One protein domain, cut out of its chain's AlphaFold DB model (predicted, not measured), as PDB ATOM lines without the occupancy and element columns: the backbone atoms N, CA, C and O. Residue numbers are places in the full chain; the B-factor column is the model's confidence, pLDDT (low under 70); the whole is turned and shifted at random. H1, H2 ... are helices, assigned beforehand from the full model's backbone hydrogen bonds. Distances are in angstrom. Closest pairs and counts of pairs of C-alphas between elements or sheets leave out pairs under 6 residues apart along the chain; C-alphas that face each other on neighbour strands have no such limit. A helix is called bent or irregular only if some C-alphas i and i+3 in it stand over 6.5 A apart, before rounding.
ATOM      1  N   ASP A  42     -26.897 -32.999 -10.477       80.50
ATOM      2  CA  ASP A  42     -26.204 -32.814 -11.758       80.50
ATOM      3  C   ASP A  42     -24.908 -31.993 -11.555       80.50
ATOM      4  O   ASP A  42     -24.935 -30.759 -11.635       80.50
ATOM      5  N   PRO A  43     -23.763 -32.645 -11.264       77.00
ATOM      6  CA  PRO A  43     -22.503 -31.955 -10.974       77.00
ATOM      7  C   PRO A  43     -21.967 -31.131 -12.151       77.00
ATOM      8  O   PRO A  43     -21.453 -30.027 -11.965       77.00
ATOM      9  N   LEU A  44     -22.111 -31.642 -13.380       83.44
ATOM     10  CA  LEU A  44     -21.609 -30.976 -14.583       83.44
ATOM     11  C   LEU A  44     -22.432 -29.733 -14.916       83.44
ATOM     12  O   LEU A  44     -21.861 -28.681 -15.217       83.44
ATOM     13  N   GLY A  45     -23.763 -29.823 -14.858       81.75
ATOM     14  CA  GLY A  45     -24.604 -28.644 -15.029       81.75
ATOM     15  C   GLY A  45     -24.397 -27.634 -13.908       81.75
ATOM     16  O   GLY A  45     -24.327 -26.440 -14.196       81.75
ATOM     17  N   HIS A  46     -24.201 -28.084 -12.666       76.56
ATOM     18  CA  HIS A  46     -23.899 -27.199 -11.541       76.56
ATOM     19  C   HIS A  46     -22.592 -26.418 -11.770       76.56
ATOM     20  O   HIS A  46     -22.580 -25.193 -11.648       76.56
ATOM     21  N   GLY A  47     -21.519 -27.087 -12.213       80.19
ATOM     22  CA  GLY A  47     -20.250 -26.431 -12.553       80.19
ATOM     23  C   GLY A  47     -20.370 -25.433 -13.712       80.19
ATOM     24  O   GLY A  47     -19.882 -24.306 -13.626       80.19
ATOM     25  N   LYS A  48     -21.091 -25.798 -14.783       84.31
ATOM     26  CA  LYS A  48     -21.356 -24.892 -15.917       84.31
ATOM     27  C   LYS A  48     -22.158 -23.655 -15.498       84.31
ATOM     28  O   LYS A  48     -21.877 -22.560 -15.987       84.31
ATOM     29  N   ARG A  49     -23.152 -23.818 -14.616       78.75
ATOM     30  CA  ARG A  49     -23.955 -22.712 -14.063       78.75
ATOM     31  C   ARG A  49     -23.088 -21.778 -13.218       78.75
ATOM     32  O   ARG A  49     -23.117 -20.572 -13.455       78.75
ATOM     33  N   LEU A  50     -22.252 -22.325 -12.334       78.44
ATOM     34  CA  LEU A  50     -21.328 -21.547 -11.508       78.44
ATOM     35  C   LEU A  50     -20.348 -20.716 -12.347       78.44
ATOM     36  O   LEU A  50     -20.223 -19.513 -12.131       78.44
ATOM     37  N   LEU A  51     -19.706 -21.315 -13.353       83.81
ATOM     38  CA  LEU A  51     -18.794 -20.578 -14.235       83.81
ATOM     39  C   LEU A  51     -19.508 -19.415 -14.939       83.81
ATOM     40  O   LEU A  51     -18.977 -18.312 -15.052       83.81
ATOM     41  N   ARG A  52     -20.748 -19.641 -15.379       80.81
ATOM     42  CA  ARG A  52     -21.566 -18.618 -16.034       80.81
ATOM     43  C   ARG A  52     -21.960 -17.474 -15.095       80.81
ATOM     44  O   ARG A  52     -22.033 -16.343 -15.570       80.81
ATOM     45  N   ILE A  53     -22.193 -17.752 -13.807       77.38
ATOM     46  CA  ILE A  53     -22.384 -16.722 -12.770       77.38
ATOM     47  C   ILE A  53     -21.148 -15.840 -12.703       77.38
ATOM     48  O   ILE A  53     -21.256 -14.627 -12.861       77.38
ATOM     49  N   LEU A  54     -19.984 -16.461 -12.510       82.12
ATOM     50  CA  LEU A  54     -18.721 -15.752 -12.315       82.12
ATOM     51  C   LEU A  54     -18.386 -14.851 -13.508       82.12
ATOM     52  O   LEU A  54     -17.963 -13.715 -13.312       82.12
ATOM     53  N   MET A  55     -18.661 -15.306 -14.732       84.88
ATOM     54  CA  MET A  55     -18.478 -14.488 -15.936       84.88
ATOM     55  C   MET A  55     -19.419 -13.272 -16.021       84.88
ATOM     56  O   MET A  55     -19.074 -12.303 -16.689       84.88
ATOM     57  N   ASP A  56     -20.598 -13.294 -15.384       80.56
ATOM     58  CA  ASP A  56     -21.557 -12.169 -15.409       80.56
ATOM     59  C   ASP A  56     -21.295 -11.143 -14.288       80.56
ATOM     60  O   ASP A  56     -21.793 -10.018 -14.361       80.56
ATOM     61  N   VAL A  57     -20.497 -11.498 -13.267       82.69
ATOM     62  CA  VAL A  57     -20.205 -10.641 -12.098       82.69
ATOM     63  C   VAL A  57     -19.667  -9.256 -12.482       82.69
ATOM     64  O   VAL A  57     -20.197  -8.276 -11.946       82.69
ATOM     65  N   PRO A  58     -18.677  -9.109 -13.390       83.81
ATOM     66  CA  PRO A  58     -18.152  -7.789 -13.739       83.81
ATOM     67  C   PRO A  58     -19.232  -6.887 -14.342       83.81
ATOM     68  O   PRO A  58     -19.413  -5.753 -13.904       83.81
ATOM     69  N   SER A  59     -20.020  -7.417 -15.282       84.38
ATOM     70  CA  SER A  59     -21.089  -6.672 -15.950       84.38
ATOM     71  C   SER A  59     -22.226  -6.302 -14.997       84.38
ATOM     72  O   SER A  59     -22.739  -5.188 -15.055       84.38
ATOM     73  N   VAL A  60     -22.609  -7.204 -14.086       83.12
ATOM     74  CA  VAL A  60     -23.606  -6.925 -13.036       83.12
ATOM     75  C   VAL A  60     -23.116  -5.828 -12.093       83.12
ATOM     76  O   VAL A  60     -23.891  -4.950 -11.715       83.12
ATOM     77  N   THR A  61     -21.842  -5.874 -11.708       83.31
ATOM     78  CA  THR A  61     -21.236  -4.886 -10.806       83.31
ATOM     79  C   THR A  61     -21.215  -3.504 -11.445       83.31
ATOM     80  O   THR A  61     -21.597  -2.527 -10.801       83.31
ATOM     81  N   GLU A  62     -20.843  -3.427 -12.722       85.31
ATOM     82  CA  GLU A  62     -20.832  -2.168 -13.461       85.31
ATOM     83  C   GLU A  62     -22.245  -1.590 -13.613       85.31
ATOM     84  O   GLU A  62     -22.497  -0.451 -13.227       85.31
ATOM     85  N   ARG A  63     -23.217  -2.405 -14.041       85.94
ATOM     86  CA  ARG A  63     -24.620  -1.971 -14.158       85.94
ATOM     87  C   ARG A  63     -25.213  -1.516 -12.829       85.94
ATOM     88  O   ARG A  63     -25.941  -0.529 -12.783       85.94
ATOM     89  N   ARG A  64     -24.868  -2.191 -11.726       83.88
ATOM     90  CA  ARG A  64     -25.253  -1.761 -10.371       83.88
ATOM     91  C   ARG A  64     -24.720  -0.376 -10.038       83.88
ATOM     92  O   ARG A  64     -25.466   0.425  -9.486       83.88
ATOM     93  N   ARG A  65     -23.453  -0.102 -10.360       82.69
ATOM     94  CA  ARG A  65     -22.825   1.207 -10.131       82.69
ATOM     95  C   ARG A  65     -23.486   2.310 -10.949       82.69
ATOM     96  O   ARG A  65     -23.698   3.396 -10.424       82.69
ATOM     97  N   GLN A  66     -23.844   2.013 -12.193       86.19
ATOM     98  CA  GLN A  66     -24.476   2.967 -13.103       86.19
ATOM     99  C   GLN A  66     -25.996   3.105 -12.894       86.19
ATOM    100  O   GLN A  66     -26.625   3.970 -13.494       86.19
ATOM    101  N   GLY A  67     -26.612   2.251 -12.067       82.50
ATOM    102  CA  GLY A  67     -28.070   2.192 -11.924       82.50
ATOM    103  C   GLY A  67     -28.791   1.657 -13.170       82.50
ATOM    104  O   GLY A  67     -30.013   1.775 -13.274       82.50
ATOM    105  N   GLU A  68     -28.063   1.045 -14.107       84.69
ATOM    106  CA  GLU A  68     -28.597   0.555 -15.376       84.69
ATOM    107  C   GLU A  68     -29.393  -0.737 -15.155       84.69
ATOM    108  O   GLU A  68     -28.852  -1.840 -15.084       84.69
ATOM    109  N   SER A  69     -30.712  -0.597 -15.030       81.88
ATOM    110  CA  SER A  69     -31.622  -1.711 -14.741       81.88
ATOM    111  C   SER A  69     -32.439  -2.185 -15.946       81.88
ATOM    112  O   SER A  69     -33.370  -2.960 -15.756       81.88
ATOM    113  N   GLN A  70     -32.116  -1.748 -17.170       83.56
ATOM    114  CA  GLN A  70     -32.868  -2.079 -18.394       83.56
ATOM    115  C   GLN A  70     -31.956  -2.484 -19.563       83.56
ATOM    116  O   GLN A  70     -31.983  -1.921 -20.654       83.56
ATOM    117  N   HIS A  71     -31.137  -3.501 -19.342       84.00
ATOM    118  CA  HIS A  71     -30.247  -4.079 -20.333       84.00
ATOM    119  C   HIS A  71     -30.839  -5.377 -20.913       84.00
ATOM    120  O   HIS A  71     -30.796  -6.440 -20.283       84.00
ATOM    121  N   PHE A  72     -31.365  -5.290 -22.138       85.50
ATOM    122  CA  PHE A  72     -31.986  -6.406 -22.863       85.50
ATOM    123  C   PHE A  72     -31.381  -6.599 -24.256       85.50
ATOM    124  O   PHE A  72     -31.215  -5.642 -25.021       85.50
ATOM    125  N   SER A  73     -31.112  -7.854 -24.609       84.62
ATOM    126  CA  SER A  73     -30.737  -8.312 -25.943       84.62
ATOM    127  C   SER A  73     -31.880  -8.114 -26.941       84.62
ATOM    128  O   SER A  73     -33.048  -7.995 -26.567       84.62
ATOM    129  N   ARG A  74     -31.574  -8.112 -28.247       83.38
ATOM    130  CA  ARG A  74     -32.604  -7.948 -29.296       83.38
ATOM    131  C   ARG A  74     -33.715  -9.002 -29.194       83.38
ATOM    132  O   ARG A  74     -34.874  -8.685 -29.427       83.38
ATOM    133  N   GLY A  75     -33.362 -10.233 -28.818       83.38
ATOM    134  CA  GLY A  75     -34.320 -11.323 -28.636       83.38
ATOM    135  C   GLY A  75     -35.218 -11.159 -27.407       83.38
ATOM    136  O   GLY A  75     -36.352 -11.620 -27.442       83.38
ATOM    137  N   ALA A  76     -34.741 -10.492 -26.351       83.50
ATOM    138  CA  ALA A  76     -35.540 -10.173 -25.168       83.50
ATOM    139  C   ALA A  76     -36.432  -8.939 -25.390       83.50
ATOM    140  O   ALA A  76     -37.580  -8.933 -24.959       83.50
ATOM    141  N   ARG A  77     -35.941  -7.934 -26.133       86.06
ATOM    142  CA  ARG A  77     -36.679  -6.689 -26.420       86.06
ATOM    143  C   ARG A  77     -38.030  -6.906 -27.093       86.06
ATOM    144  O   ARG A  77     -38.949  -6.156 -26.814       86.06
ATOM    145  N   ARG A  78     -38.166  -7.955 -27.915       86.88
ATOM    146  CA  ARG A  78     -39.425  -8.283 -28.612       86.88
ATOM    147  C   ARG A  78     -40.611  -8.571 -27.685       86.88
ATOM    148  O   ARG A  78     -41.723  -8.640 -28.174       86.88
ATOM    149  N   TRP A  79     -40.356  -8.817 -26.400       84.19
ATOM    150  CA  TRP A  79     -41.381  -9.138 -25.408       84.19
ATOM    151  C   TRP A  79     -41.664  -7.982 -24.447       84.19
ATOM    152  O   TRP A  79     -42.558  -8.107 -23.621       84.19
ATOM    153  N   LEU A  80     -40.875  -6.901 -24.478       86.44
ATOM    154  CA  LEU A  80     -40.954  -5.855 -23.453       86.44
ATOM    155  C   LEU A  80     -42.283  -5.101 -23.501       86.44
ATOM    156  O   LEU A  80     -42.855  -4.852 -22.445       86.44
ATOM    157  N   ASP A  81     -42.780  -4.812 -24.703       87.62
ATOM    158  CA  ASP A  81     -43.999  -4.022 -24.916       87.62
ATOM    159  C   ASP A  81     -45.268  -4.738 -24.410       87.62
ATOM    160  O   ASP A  81     -46.245  -4.086 -24.048       87.62
ATOM    161  N   ASP A  82     -45.232  -6.072 -24.319       89.88
ATOM    162  CA  ASP A  82     -46.351  -6.909 -23.866       89.88
ATOM    163  C   ASP A  82     -46.310  -7.214 -22.355       89.88
ATOM    164  O   ASP A  82     -47.180  -7.913 -21.826       89.88
ATOM    165  N   LEU A  83     -45.283  -6.741 -21.641       88.00
ATOM    166  CA  LEU A  83     -45.041  -7.084 -20.243       88.00
ATOM    167  C   LEU A  83     -45.261  -5.888 -19.309       88.00
ATOM    168  O   LEU A  83     -44.846  -4.778 -19.631       88.00
ATOM    169  N   PRO A  84     -45.813  -6.099 -18.098       90.62
ATOM    170  CA  PRO A  84     -45.852  -5.061 -17.071       90.62
ATOM    171  C   PRO A  84     -44.462  -4.488 -16.760       90.62
ATOM    172  O   PRO A  84     -43.483  -5.241 -16.725       90.62
ATOM    173  N   ASP A  85     -44.393  -3.200 -16.409       85.75
ATOM    174  CA  ASP A  85     -43.158  -2.457 -16.086       85.75
ATOM    175  C   ASP A  85     -42.218  -3.201 -15.127       85.75
ATOM    176  O   ASP A  85     -40.992  -3.115 -15.219       85.75
ATOM    177  N   TYR A  86     -42.791  -3.972 -14.201       84.88
ATOM    178  CA  TYR A  86     -42.041  -4.808 -13.270       84.88
ATOM    179  C   TYR A  86     -41.088  -5.794 -13.974       84.88
ATOM    180  O   TYR A  86     -39.942  -5.951 -13.547       84.88
ATOM    181  N   TYR A  87     -41.532  -6.438 -15.058       84.38
ATOM    182  CA  TYR A  87     -40.741  -7.410 -15.821       84.38
ATOM    183  C   TYR A  87     -39.800  -6.759 -16.836       84.38
ATOM    184  O   TYR A  87     -38.844  -7.395 -17.282       84.38
ATOM    185  N   GLN A  88     -40.012  -5.477 -17.138       87.31
ATOM    186  CA  GLN A  88     -39.124  -4.669 -17.973       87.31
ATOM    187  C   GLN A  88     -37.876  -4.183 -17.214       87.31
ATOM    188  O   GLN A  88     -37.079  -3.407 -17.734       87.31
ATOM    189  N   ARG A  89     -37.658  -4.659 -15.981       87.19
ATOM    190  CA  ARG A  89     -36.446  -4.402 -15.195       87.19
ATOM    191  C   ARG A  89     -35.582  -5.654 -15.098       87.19
ATOM    192  O   ARG A  89     -36.067  -6.768 -14.903       87.19
ATOM    193  N   ASN A  90     -34.268  -5.478 -15.172       85.69
ATOM    194  CA  ASN A  90     -33.313  -6.545 -14.931       85.69
ATOM    195  C   ASN A  90     -33.321  -6.953 -13.457       85.69
ATOM    196  O   ASN A  90     -32.814  -6.240 -12.587       85.69
ATOM    197  N   PHE A  91     -33.827  -8.152 -13.186       78.25
ATOM    198  CA  PHE A  91     -33.669  -8.804 -11.895       78.25
ATOM    199  C   PHE A  91     -32.182  -8.882 -11.502       78.25
ATOM    200  O   PHE A  91     -31.342  -9.318 -12.288       78.25
ATOM    201  N   HIS A  92     -31.833  -8.391 -10.308       79.00
ATOM    202  CA  HIS A  92     -30.454  -8.311  -9.794       79.00
ATOM    203  C   HIS A  92     -29.405  -7.636 -10.703       79.00
ATOM    204  O   HIS A  92     -28.211  -7.801 -10.436       79.00
ATOM    205  N   PHE A  93     -29.812  -6.840 -11.703       81.19
ATOM    206  CA  PHE A  93     -28.935  -6.286 -12.750       81.19
ATOM    207  C   PHE A  93     -28.298  -7.357 -13.656       81.19
ATOM    208  O   PHE A  93     -27.278  -7.104 -14.298       81.19
ATOM    209  N   GLN A  94     -28.870  -8.562 -13.712       82.75
ATOM    210  CA  GLN A  94     -28.438  -9.624 -14.620       82.75
ATOM    211  C   GLN A  94     -28.849  -9.311 -16.058       82.75
ATOM    212  O   GLN A  94     -29.906  -8.727 -16.309       82.75
ATOM    213  N   THR A  95     -28.016  -9.732 -17.006       79.94
ATOM    214  CA  THR A  95     -28.288  -9.564 -18.438       79.94
ATOM    215  C   THR A  95     -29.635 -10.207 -18.800       79.94
ATOM    216  O   THR A  95     -29.887 -11.347 -18.412       79.94
ATOM    217  N   ASP A  96     -30.483  -9.482 -19.538       82.50
ATOM    218  CA  ASP A  96     -31.820  -9.893 -20.002       82.50
ATOM    219  C   ASP A  96     -32.890 -10.084 -18.909       82.50
ATOM    220  O   ASP A  96     -34.023 -10.451 -19.222       82.50
ATOM    221  N   GLY A  97     -32.589  -9.783 -17.639       83.88
ATOM    222  CA  GLY A  97     -33.580  -9.807 -16.558       83.88
ATOM    223  C   GLY A  97     -34.363 -11.117 -16.493       83.88
ATOM    224  O   GLY A  97     -33.779 -12.186 -16.612       83.88
ATOM    225  N   TYR A  98     -35.686 -11.051 -16.356       81.19
ATOM    226  CA  TYR A  98     -36.563 -12.233 -16.326       81.19
ATOM    227  C   TYR A  98     -36.709 -12.956 -17.680       81.19
ATOM    228  O   TYR A  98     -37.317 -14.021 -17.737       81.19
ATOM    229  N   LEU A  99     -36.175 -12.399 -18.772       83.56
ATOM    230  CA  LEU A  99     -36.486 -12.824 -20.145       83.56
ATOM    231  C   LEU A  99     -35.461 -13.786 -20.748       83.56
ATOM    232  O   LEU A  99     -35.531 -14.101 -21.937       83.56
ATOM    233  N   SER A 100     -34.505 -14.268 -19.951       80.88
ATOM    234  CA  SER A 100     -33.515 -15.236 -20.417       80.88
ATOM    235  C   SER A 100     -33.611 -16.557 -19.672       80.88
ATOM    236  O   SER A 100     -33.768 -16.615 -18.458       80.88
ATOM    237  N   LYS A 101     -33.389 -17.654 -20.401       77.75
ATOM    238  CA  LYS A 101     -33.147 -18.960 -19.776       77.75
ATOM    239  C   LYS A 101     -31.976 -18.895 -18.788       77.75
ATOM    240  O   LYS A 101     -31.994 -19.555 -17.760       77.75
ATOM    241  N   LYS A 102     -30.975 -18.059 -19.087       73.38
ATOM    242  CA  LYS A 102     -29.820 -17.831 -18.216       73.38
ATOM    243  C   LYS A 102     -30.261 -17.368 -16.829       73.38
ATOM    244  O   LYS A 102     -29.827 -17.974 -15.863       73.38
ATOM    245  N   SER A 103     -31.096 -16.338 -16.708       73.81
ATOM    246  CA  SER A 103     -31.528 -15.840 -15.396       73.81
ATOM    247  C   SER A 103     -32.411 -16.836 -14.642       73.81
ATOM    248  O   SER A 103     -32.279 -16.951 -13.425       73.81
ATOM    249  N   ALA A 104     -33.231 -17.617 -15.351       76.44
ATOM    250  CA  ALA A 104     -33.981 -18.723 -14.756       76.44
ATOM    251  C   ALA A 104     -33.043 -19.799 -14.168       76.44
ATOM    252  O   ALA A 104     -33.188 -20.167 -13.002       76.44
ATOM    253  N   ASP A 105     -32.021 -20.222 -14.924       72.50
ATOM    254  CA  ASP A 105     -30.999 -21.168 -14.453       72.50
ATOM    255  C   ASP A 105     -30.222 -20.610 -13.237       72.50
ATOM    256  O   ASP A 105     -29.793 -21.363 -12.360       72.50
ATOM    257  N   LEU A 106     -30.005 -19.288 -13.188       70.19
ATOM    258  CA  LEU A 106     -29.334 -18.609 -12.074       70.19
ATOM    259  C   LEU A 106     -30.180 -18.611 -10.804       70.19
ATOM    260  O   LEU A 106     -29.647 -18.858  -9.726       70.19
ATOM    261  N   TYR A 107     -31.479 -18.345 -10.926       68.19
ATOM    262  CA  TYR A 107     -32.408 -18.410  -9.804       68.19
ATOM    263  C   TYR A 107     -32.452 -19.821  -9.208       68.19
ATOM    264  O   TYR A 107     -32.292 -19.984  -8.000       68.19
ATOM    265  N   GLU A 108     -32.580 -20.844 -10.055       67.62
ATOM    266  CA  GLU A 108     -32.588 -22.243  -9.615       67.62
ATOM    267  C   GLU A 108     -31.288 -22.617  -8.887       67.62
ATOM    268  O   GLU A 108     -31.329 -23.241  -7.827       67.62
ATOM    269  N   HIS A 109     -30.133 -22.174  -9.398       67.56
ATOM    270  CA  HIS A 109     -28.835 -22.413  -8.759       67.56
ATOM    271  C   HIS A 109     -28.681 -21.674  -7.423       67.56
ATOM    272  O   HIS A 109     -28.206 -22.260  -6.454       67.56
ATOM    273  N   GLN A 110     -29.123 -20.416  -7.332       66.69
ATOM    274  CA  GLN A 110     -29.088 -19.649  -6.081       66.69
ATOM    275  C   GLN A 110     -29.995 -20.261  -5.005       66.69
ATOM    276  O   GLN A 110     -29.592 -20.347  -3.848       66.69
ATOM    277  N   VAL A 111     -31.190 -20.722  -5.384       66.75
ATOM    278  CA  VAL A 111     -32.109 -21.462  -4.506       66.75
ATOM    279  C   VAL A 111     -31.469 -22.781  -4.069       66.75
ATOM    280  O   VAL A 111     -31.433 -23.077  -2.876       66.75
ATOM    281  N   GLU A 112     -30.895 -23.546  -5.002       63.88
ATOM    282  CA  GLU A 112     -30.164 -24.777  -4.694       63.88
ATOM    283  C   GLU A 112     -29.040 -24.517  -3.676       63.88
ATOM    284  O   GLU A 112     -28.943 -25.236  -2.685       63.88
ATOM    285  N   LEU A 113     -28.239 -23.466  -3.868       65.75
ATOM    286  CA  LEU A 113     -27.141 -23.110  -2.968       65.75
ATOM    287  C   LEU A 113     -27.642 -22.652  -1.589       65.75
ATOM    288  O   LEU A 113     -27.108 -23.097  -0.574       65.75
ATOM    289  N   LEU A 114     -28.685 -21.815  -1.532       61.84
ATOM    290  CA  LEU A 114     -29.267 -21.315  -0.280       61.84
ATOM    291  C   LEU A 114     -29.863 -22.456   0.562       61.84
ATOM    292  O   LEU A 114     -29.632 -22.532   1.768       61.84
ATOM    293  N   PHE A 115     -30.609 -23.366  -0.072       57.34
ATOM    294  CA  PHE A 115     -31.316 -24.441   0.626       57.34
ATOM    295  C   PHE A 115     -30.491 -25.713   0.824       57.34
ATOM    296  O   PHE A 115     -30.835 -26.499   1.704       57.34
ATOM    297  N   ARG A 116     -29.417 -25.937   0.058       57.94
ATOM    298  CA  ARG A 116     -28.468 -27.033   0.326       57.94
ATOM    299  C   ARG A 116     -27.334 -26.602   1.251       57.94
ATOM    300  O   ARG A 116     -27.013 -27.349   2.162       57.94
ATOM    301  N   GLY A 117     -26.783 -25.399   1.081       52.25
ATOM    302  CA  GLY A 117     -25.693 -24.885   1.921       52.25
ATOM    303  C   GLY A 117     -26.133 -24.441   3.321       52.25
ATOM    304  O   GLY A 117     -25.326 -24.429   4.242       52.25
ATOM    305  N   GLY A 118     -27.414 -24.093   3.506       42.12
ATOM    306  CA  GLY A 118     -27.979 -23.704   4.805       42.12
ATOM    307  C   GLY A 118     -28.632 -24.842   5.596       42.12
ATOM    308  O   GLY A 118     -29.067 -24.631   6.730       42.12
ATOM    309  N   ARG A 119     -28.740 -26.046   5.023       46.19
ATOM    310  CA  ARG A 119     -29.475 -27.157   5.636       46.19
ATOM    311  C   ARG A 119     -28.531 -28.165   6.280       46.19
ATOM    312  O   ARG A 119     -28.537 -29.340   5.943       46.19
ATOM    313  N   MET A 120     -27.809 -27.691   7.290       45.72
ATOM    314  CA  MET A 120     -27.347 -28.532   8.393       45.72
ATOM    315  C   MET A 120     -27.580 -27.799   9.715       45.72
ATOM    316  O   MET A 120     -26.686 -27.341  10.416       45.72
ATOM    317  N   ARG A 121     -28.865 -27.641  10.032       42.47
ATOM    318  CA  ARG A 121     -29.335 -27.389  11.391       42.47
ATOM    319  C   ARG A 121     -30.386 -28.451  11.686       42.47
ATOM    320  O   ARG A 121     -31.575 -28.227  11.486       42.47
ATOM    321  N   CYS A 122     -29.929 -29.631  12.088       39.16
ATOM    322  CA  CYS A 122     -30.780 -30.549  12.831       39.16
ATOM    323  C   CYS A 122     -30.736 -30.100  14.291       39.16
ATOM    324  O   CYS A 122     -29.670 -30.051  14.898       39.16
ATOM    325  N   GLY A 123     -31.892 -29.676  14.799       40.69
ATOM    326  CA  GLY A 123     -32.137 -29.630  16.232       40.69
ATOM    327  C   GLY A 123     -32.342 -31.045  16.765       40.69
ATOM    328  O   GLY A 123     -32.763 -31.930  16.015       40.69
ATOM    329  N   GLY A 124     -32.039 -31.211  18.047       32.47
ATOM    330  CA  GLY A 124     -32.068 -32.461  18.796       32.47
ATOM    331  C   GLY A 124     -30.953 -32.435  19.817       32.47
ATOM    332  O   GLY A 124     -29.895 -33.011  19.500       32.47
TER     333      GLY A 124
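Overview. This is residues 42 to 124 of the 124 residues of an uncharacterized protein of Deltaproteobacteria bacterium (UniProt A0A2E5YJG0). A long bent helix, H1, is crossed at a steep angle by a second long helix, H3, which meets the arm H1a; a body of loops with the short helix H2 lies beyond the start of H3, and residues 113 to 124, the end of H3 and a tail, stick out at the far end. The core is small, with one helix-to-helix contact, between H1a and H3, and much of the rest is the unnamed stretch of residues 78 to 100. The printed part has 83 residues, with three named helices in the order H1, H2, H3 and no named strand; its class is all helix. The whole is loose, with a radius of gyration of the C-alphas of 15.3 A, and elongated, spanning 52 by 27 by 25 A.

Along the chain. H1, residues 43 to 66, is the longest helix. By its hydrogen bonds it was assigned as one helix, but it is bent: C-alphas 55 and 58 are 7.1 A apart. Its arm H1a, residues 43 to 55, begins with C-alpha 43 at (-22.503, -31.955, -10.974) and is 18.6 A long. Its arm H1b, residues 58 to 66, is 12.5 A long. H3, residues 101 to 117, is 23.7 A long and ends with C-alpha 117 at (-25.693, -24.885, 1.921). H2, residues 74 to 77, has C-alpha 74 at (-32.604, -7.948, -29.296).

Arrangement. The lines of H1a and H1b stand at a steep tilt of 41 degrees. H1a and H3 touch, with the C-alphas of Arg 49 and Leu 106 the closest at 7.1 A. They run opposite ways at a steep tilt of 68 degrees, only just short of about perpendicular. H3 touches H1a with residues 105 to 109 alone. H1b and H3 are apart, and H2 is apart from H1a, H1b and H3. In H1a, H1b and H3 every O i to N i+4 pair is within hydrogen-bond range; H2, with four residues, is too short for such a pair.

Size, cuts and confidence. The C-alphas of Arg 74 and Gly 124, the two farthest apart, are 54.0 A apart. Residues 113 to 124, of which 113 to 117 belong to H3, stand free; without them the body of 71 residues spans 38 by 26 by 21 A. The link from H1 to H2 is short, with 7 residues, and the link from H2 to H3 is long, with 23. The printed part has no cut and ends at residue 124, the chain's last residue. The mean pLDDT of the printed part is 76.5, and residues 107 to 124 are under 70.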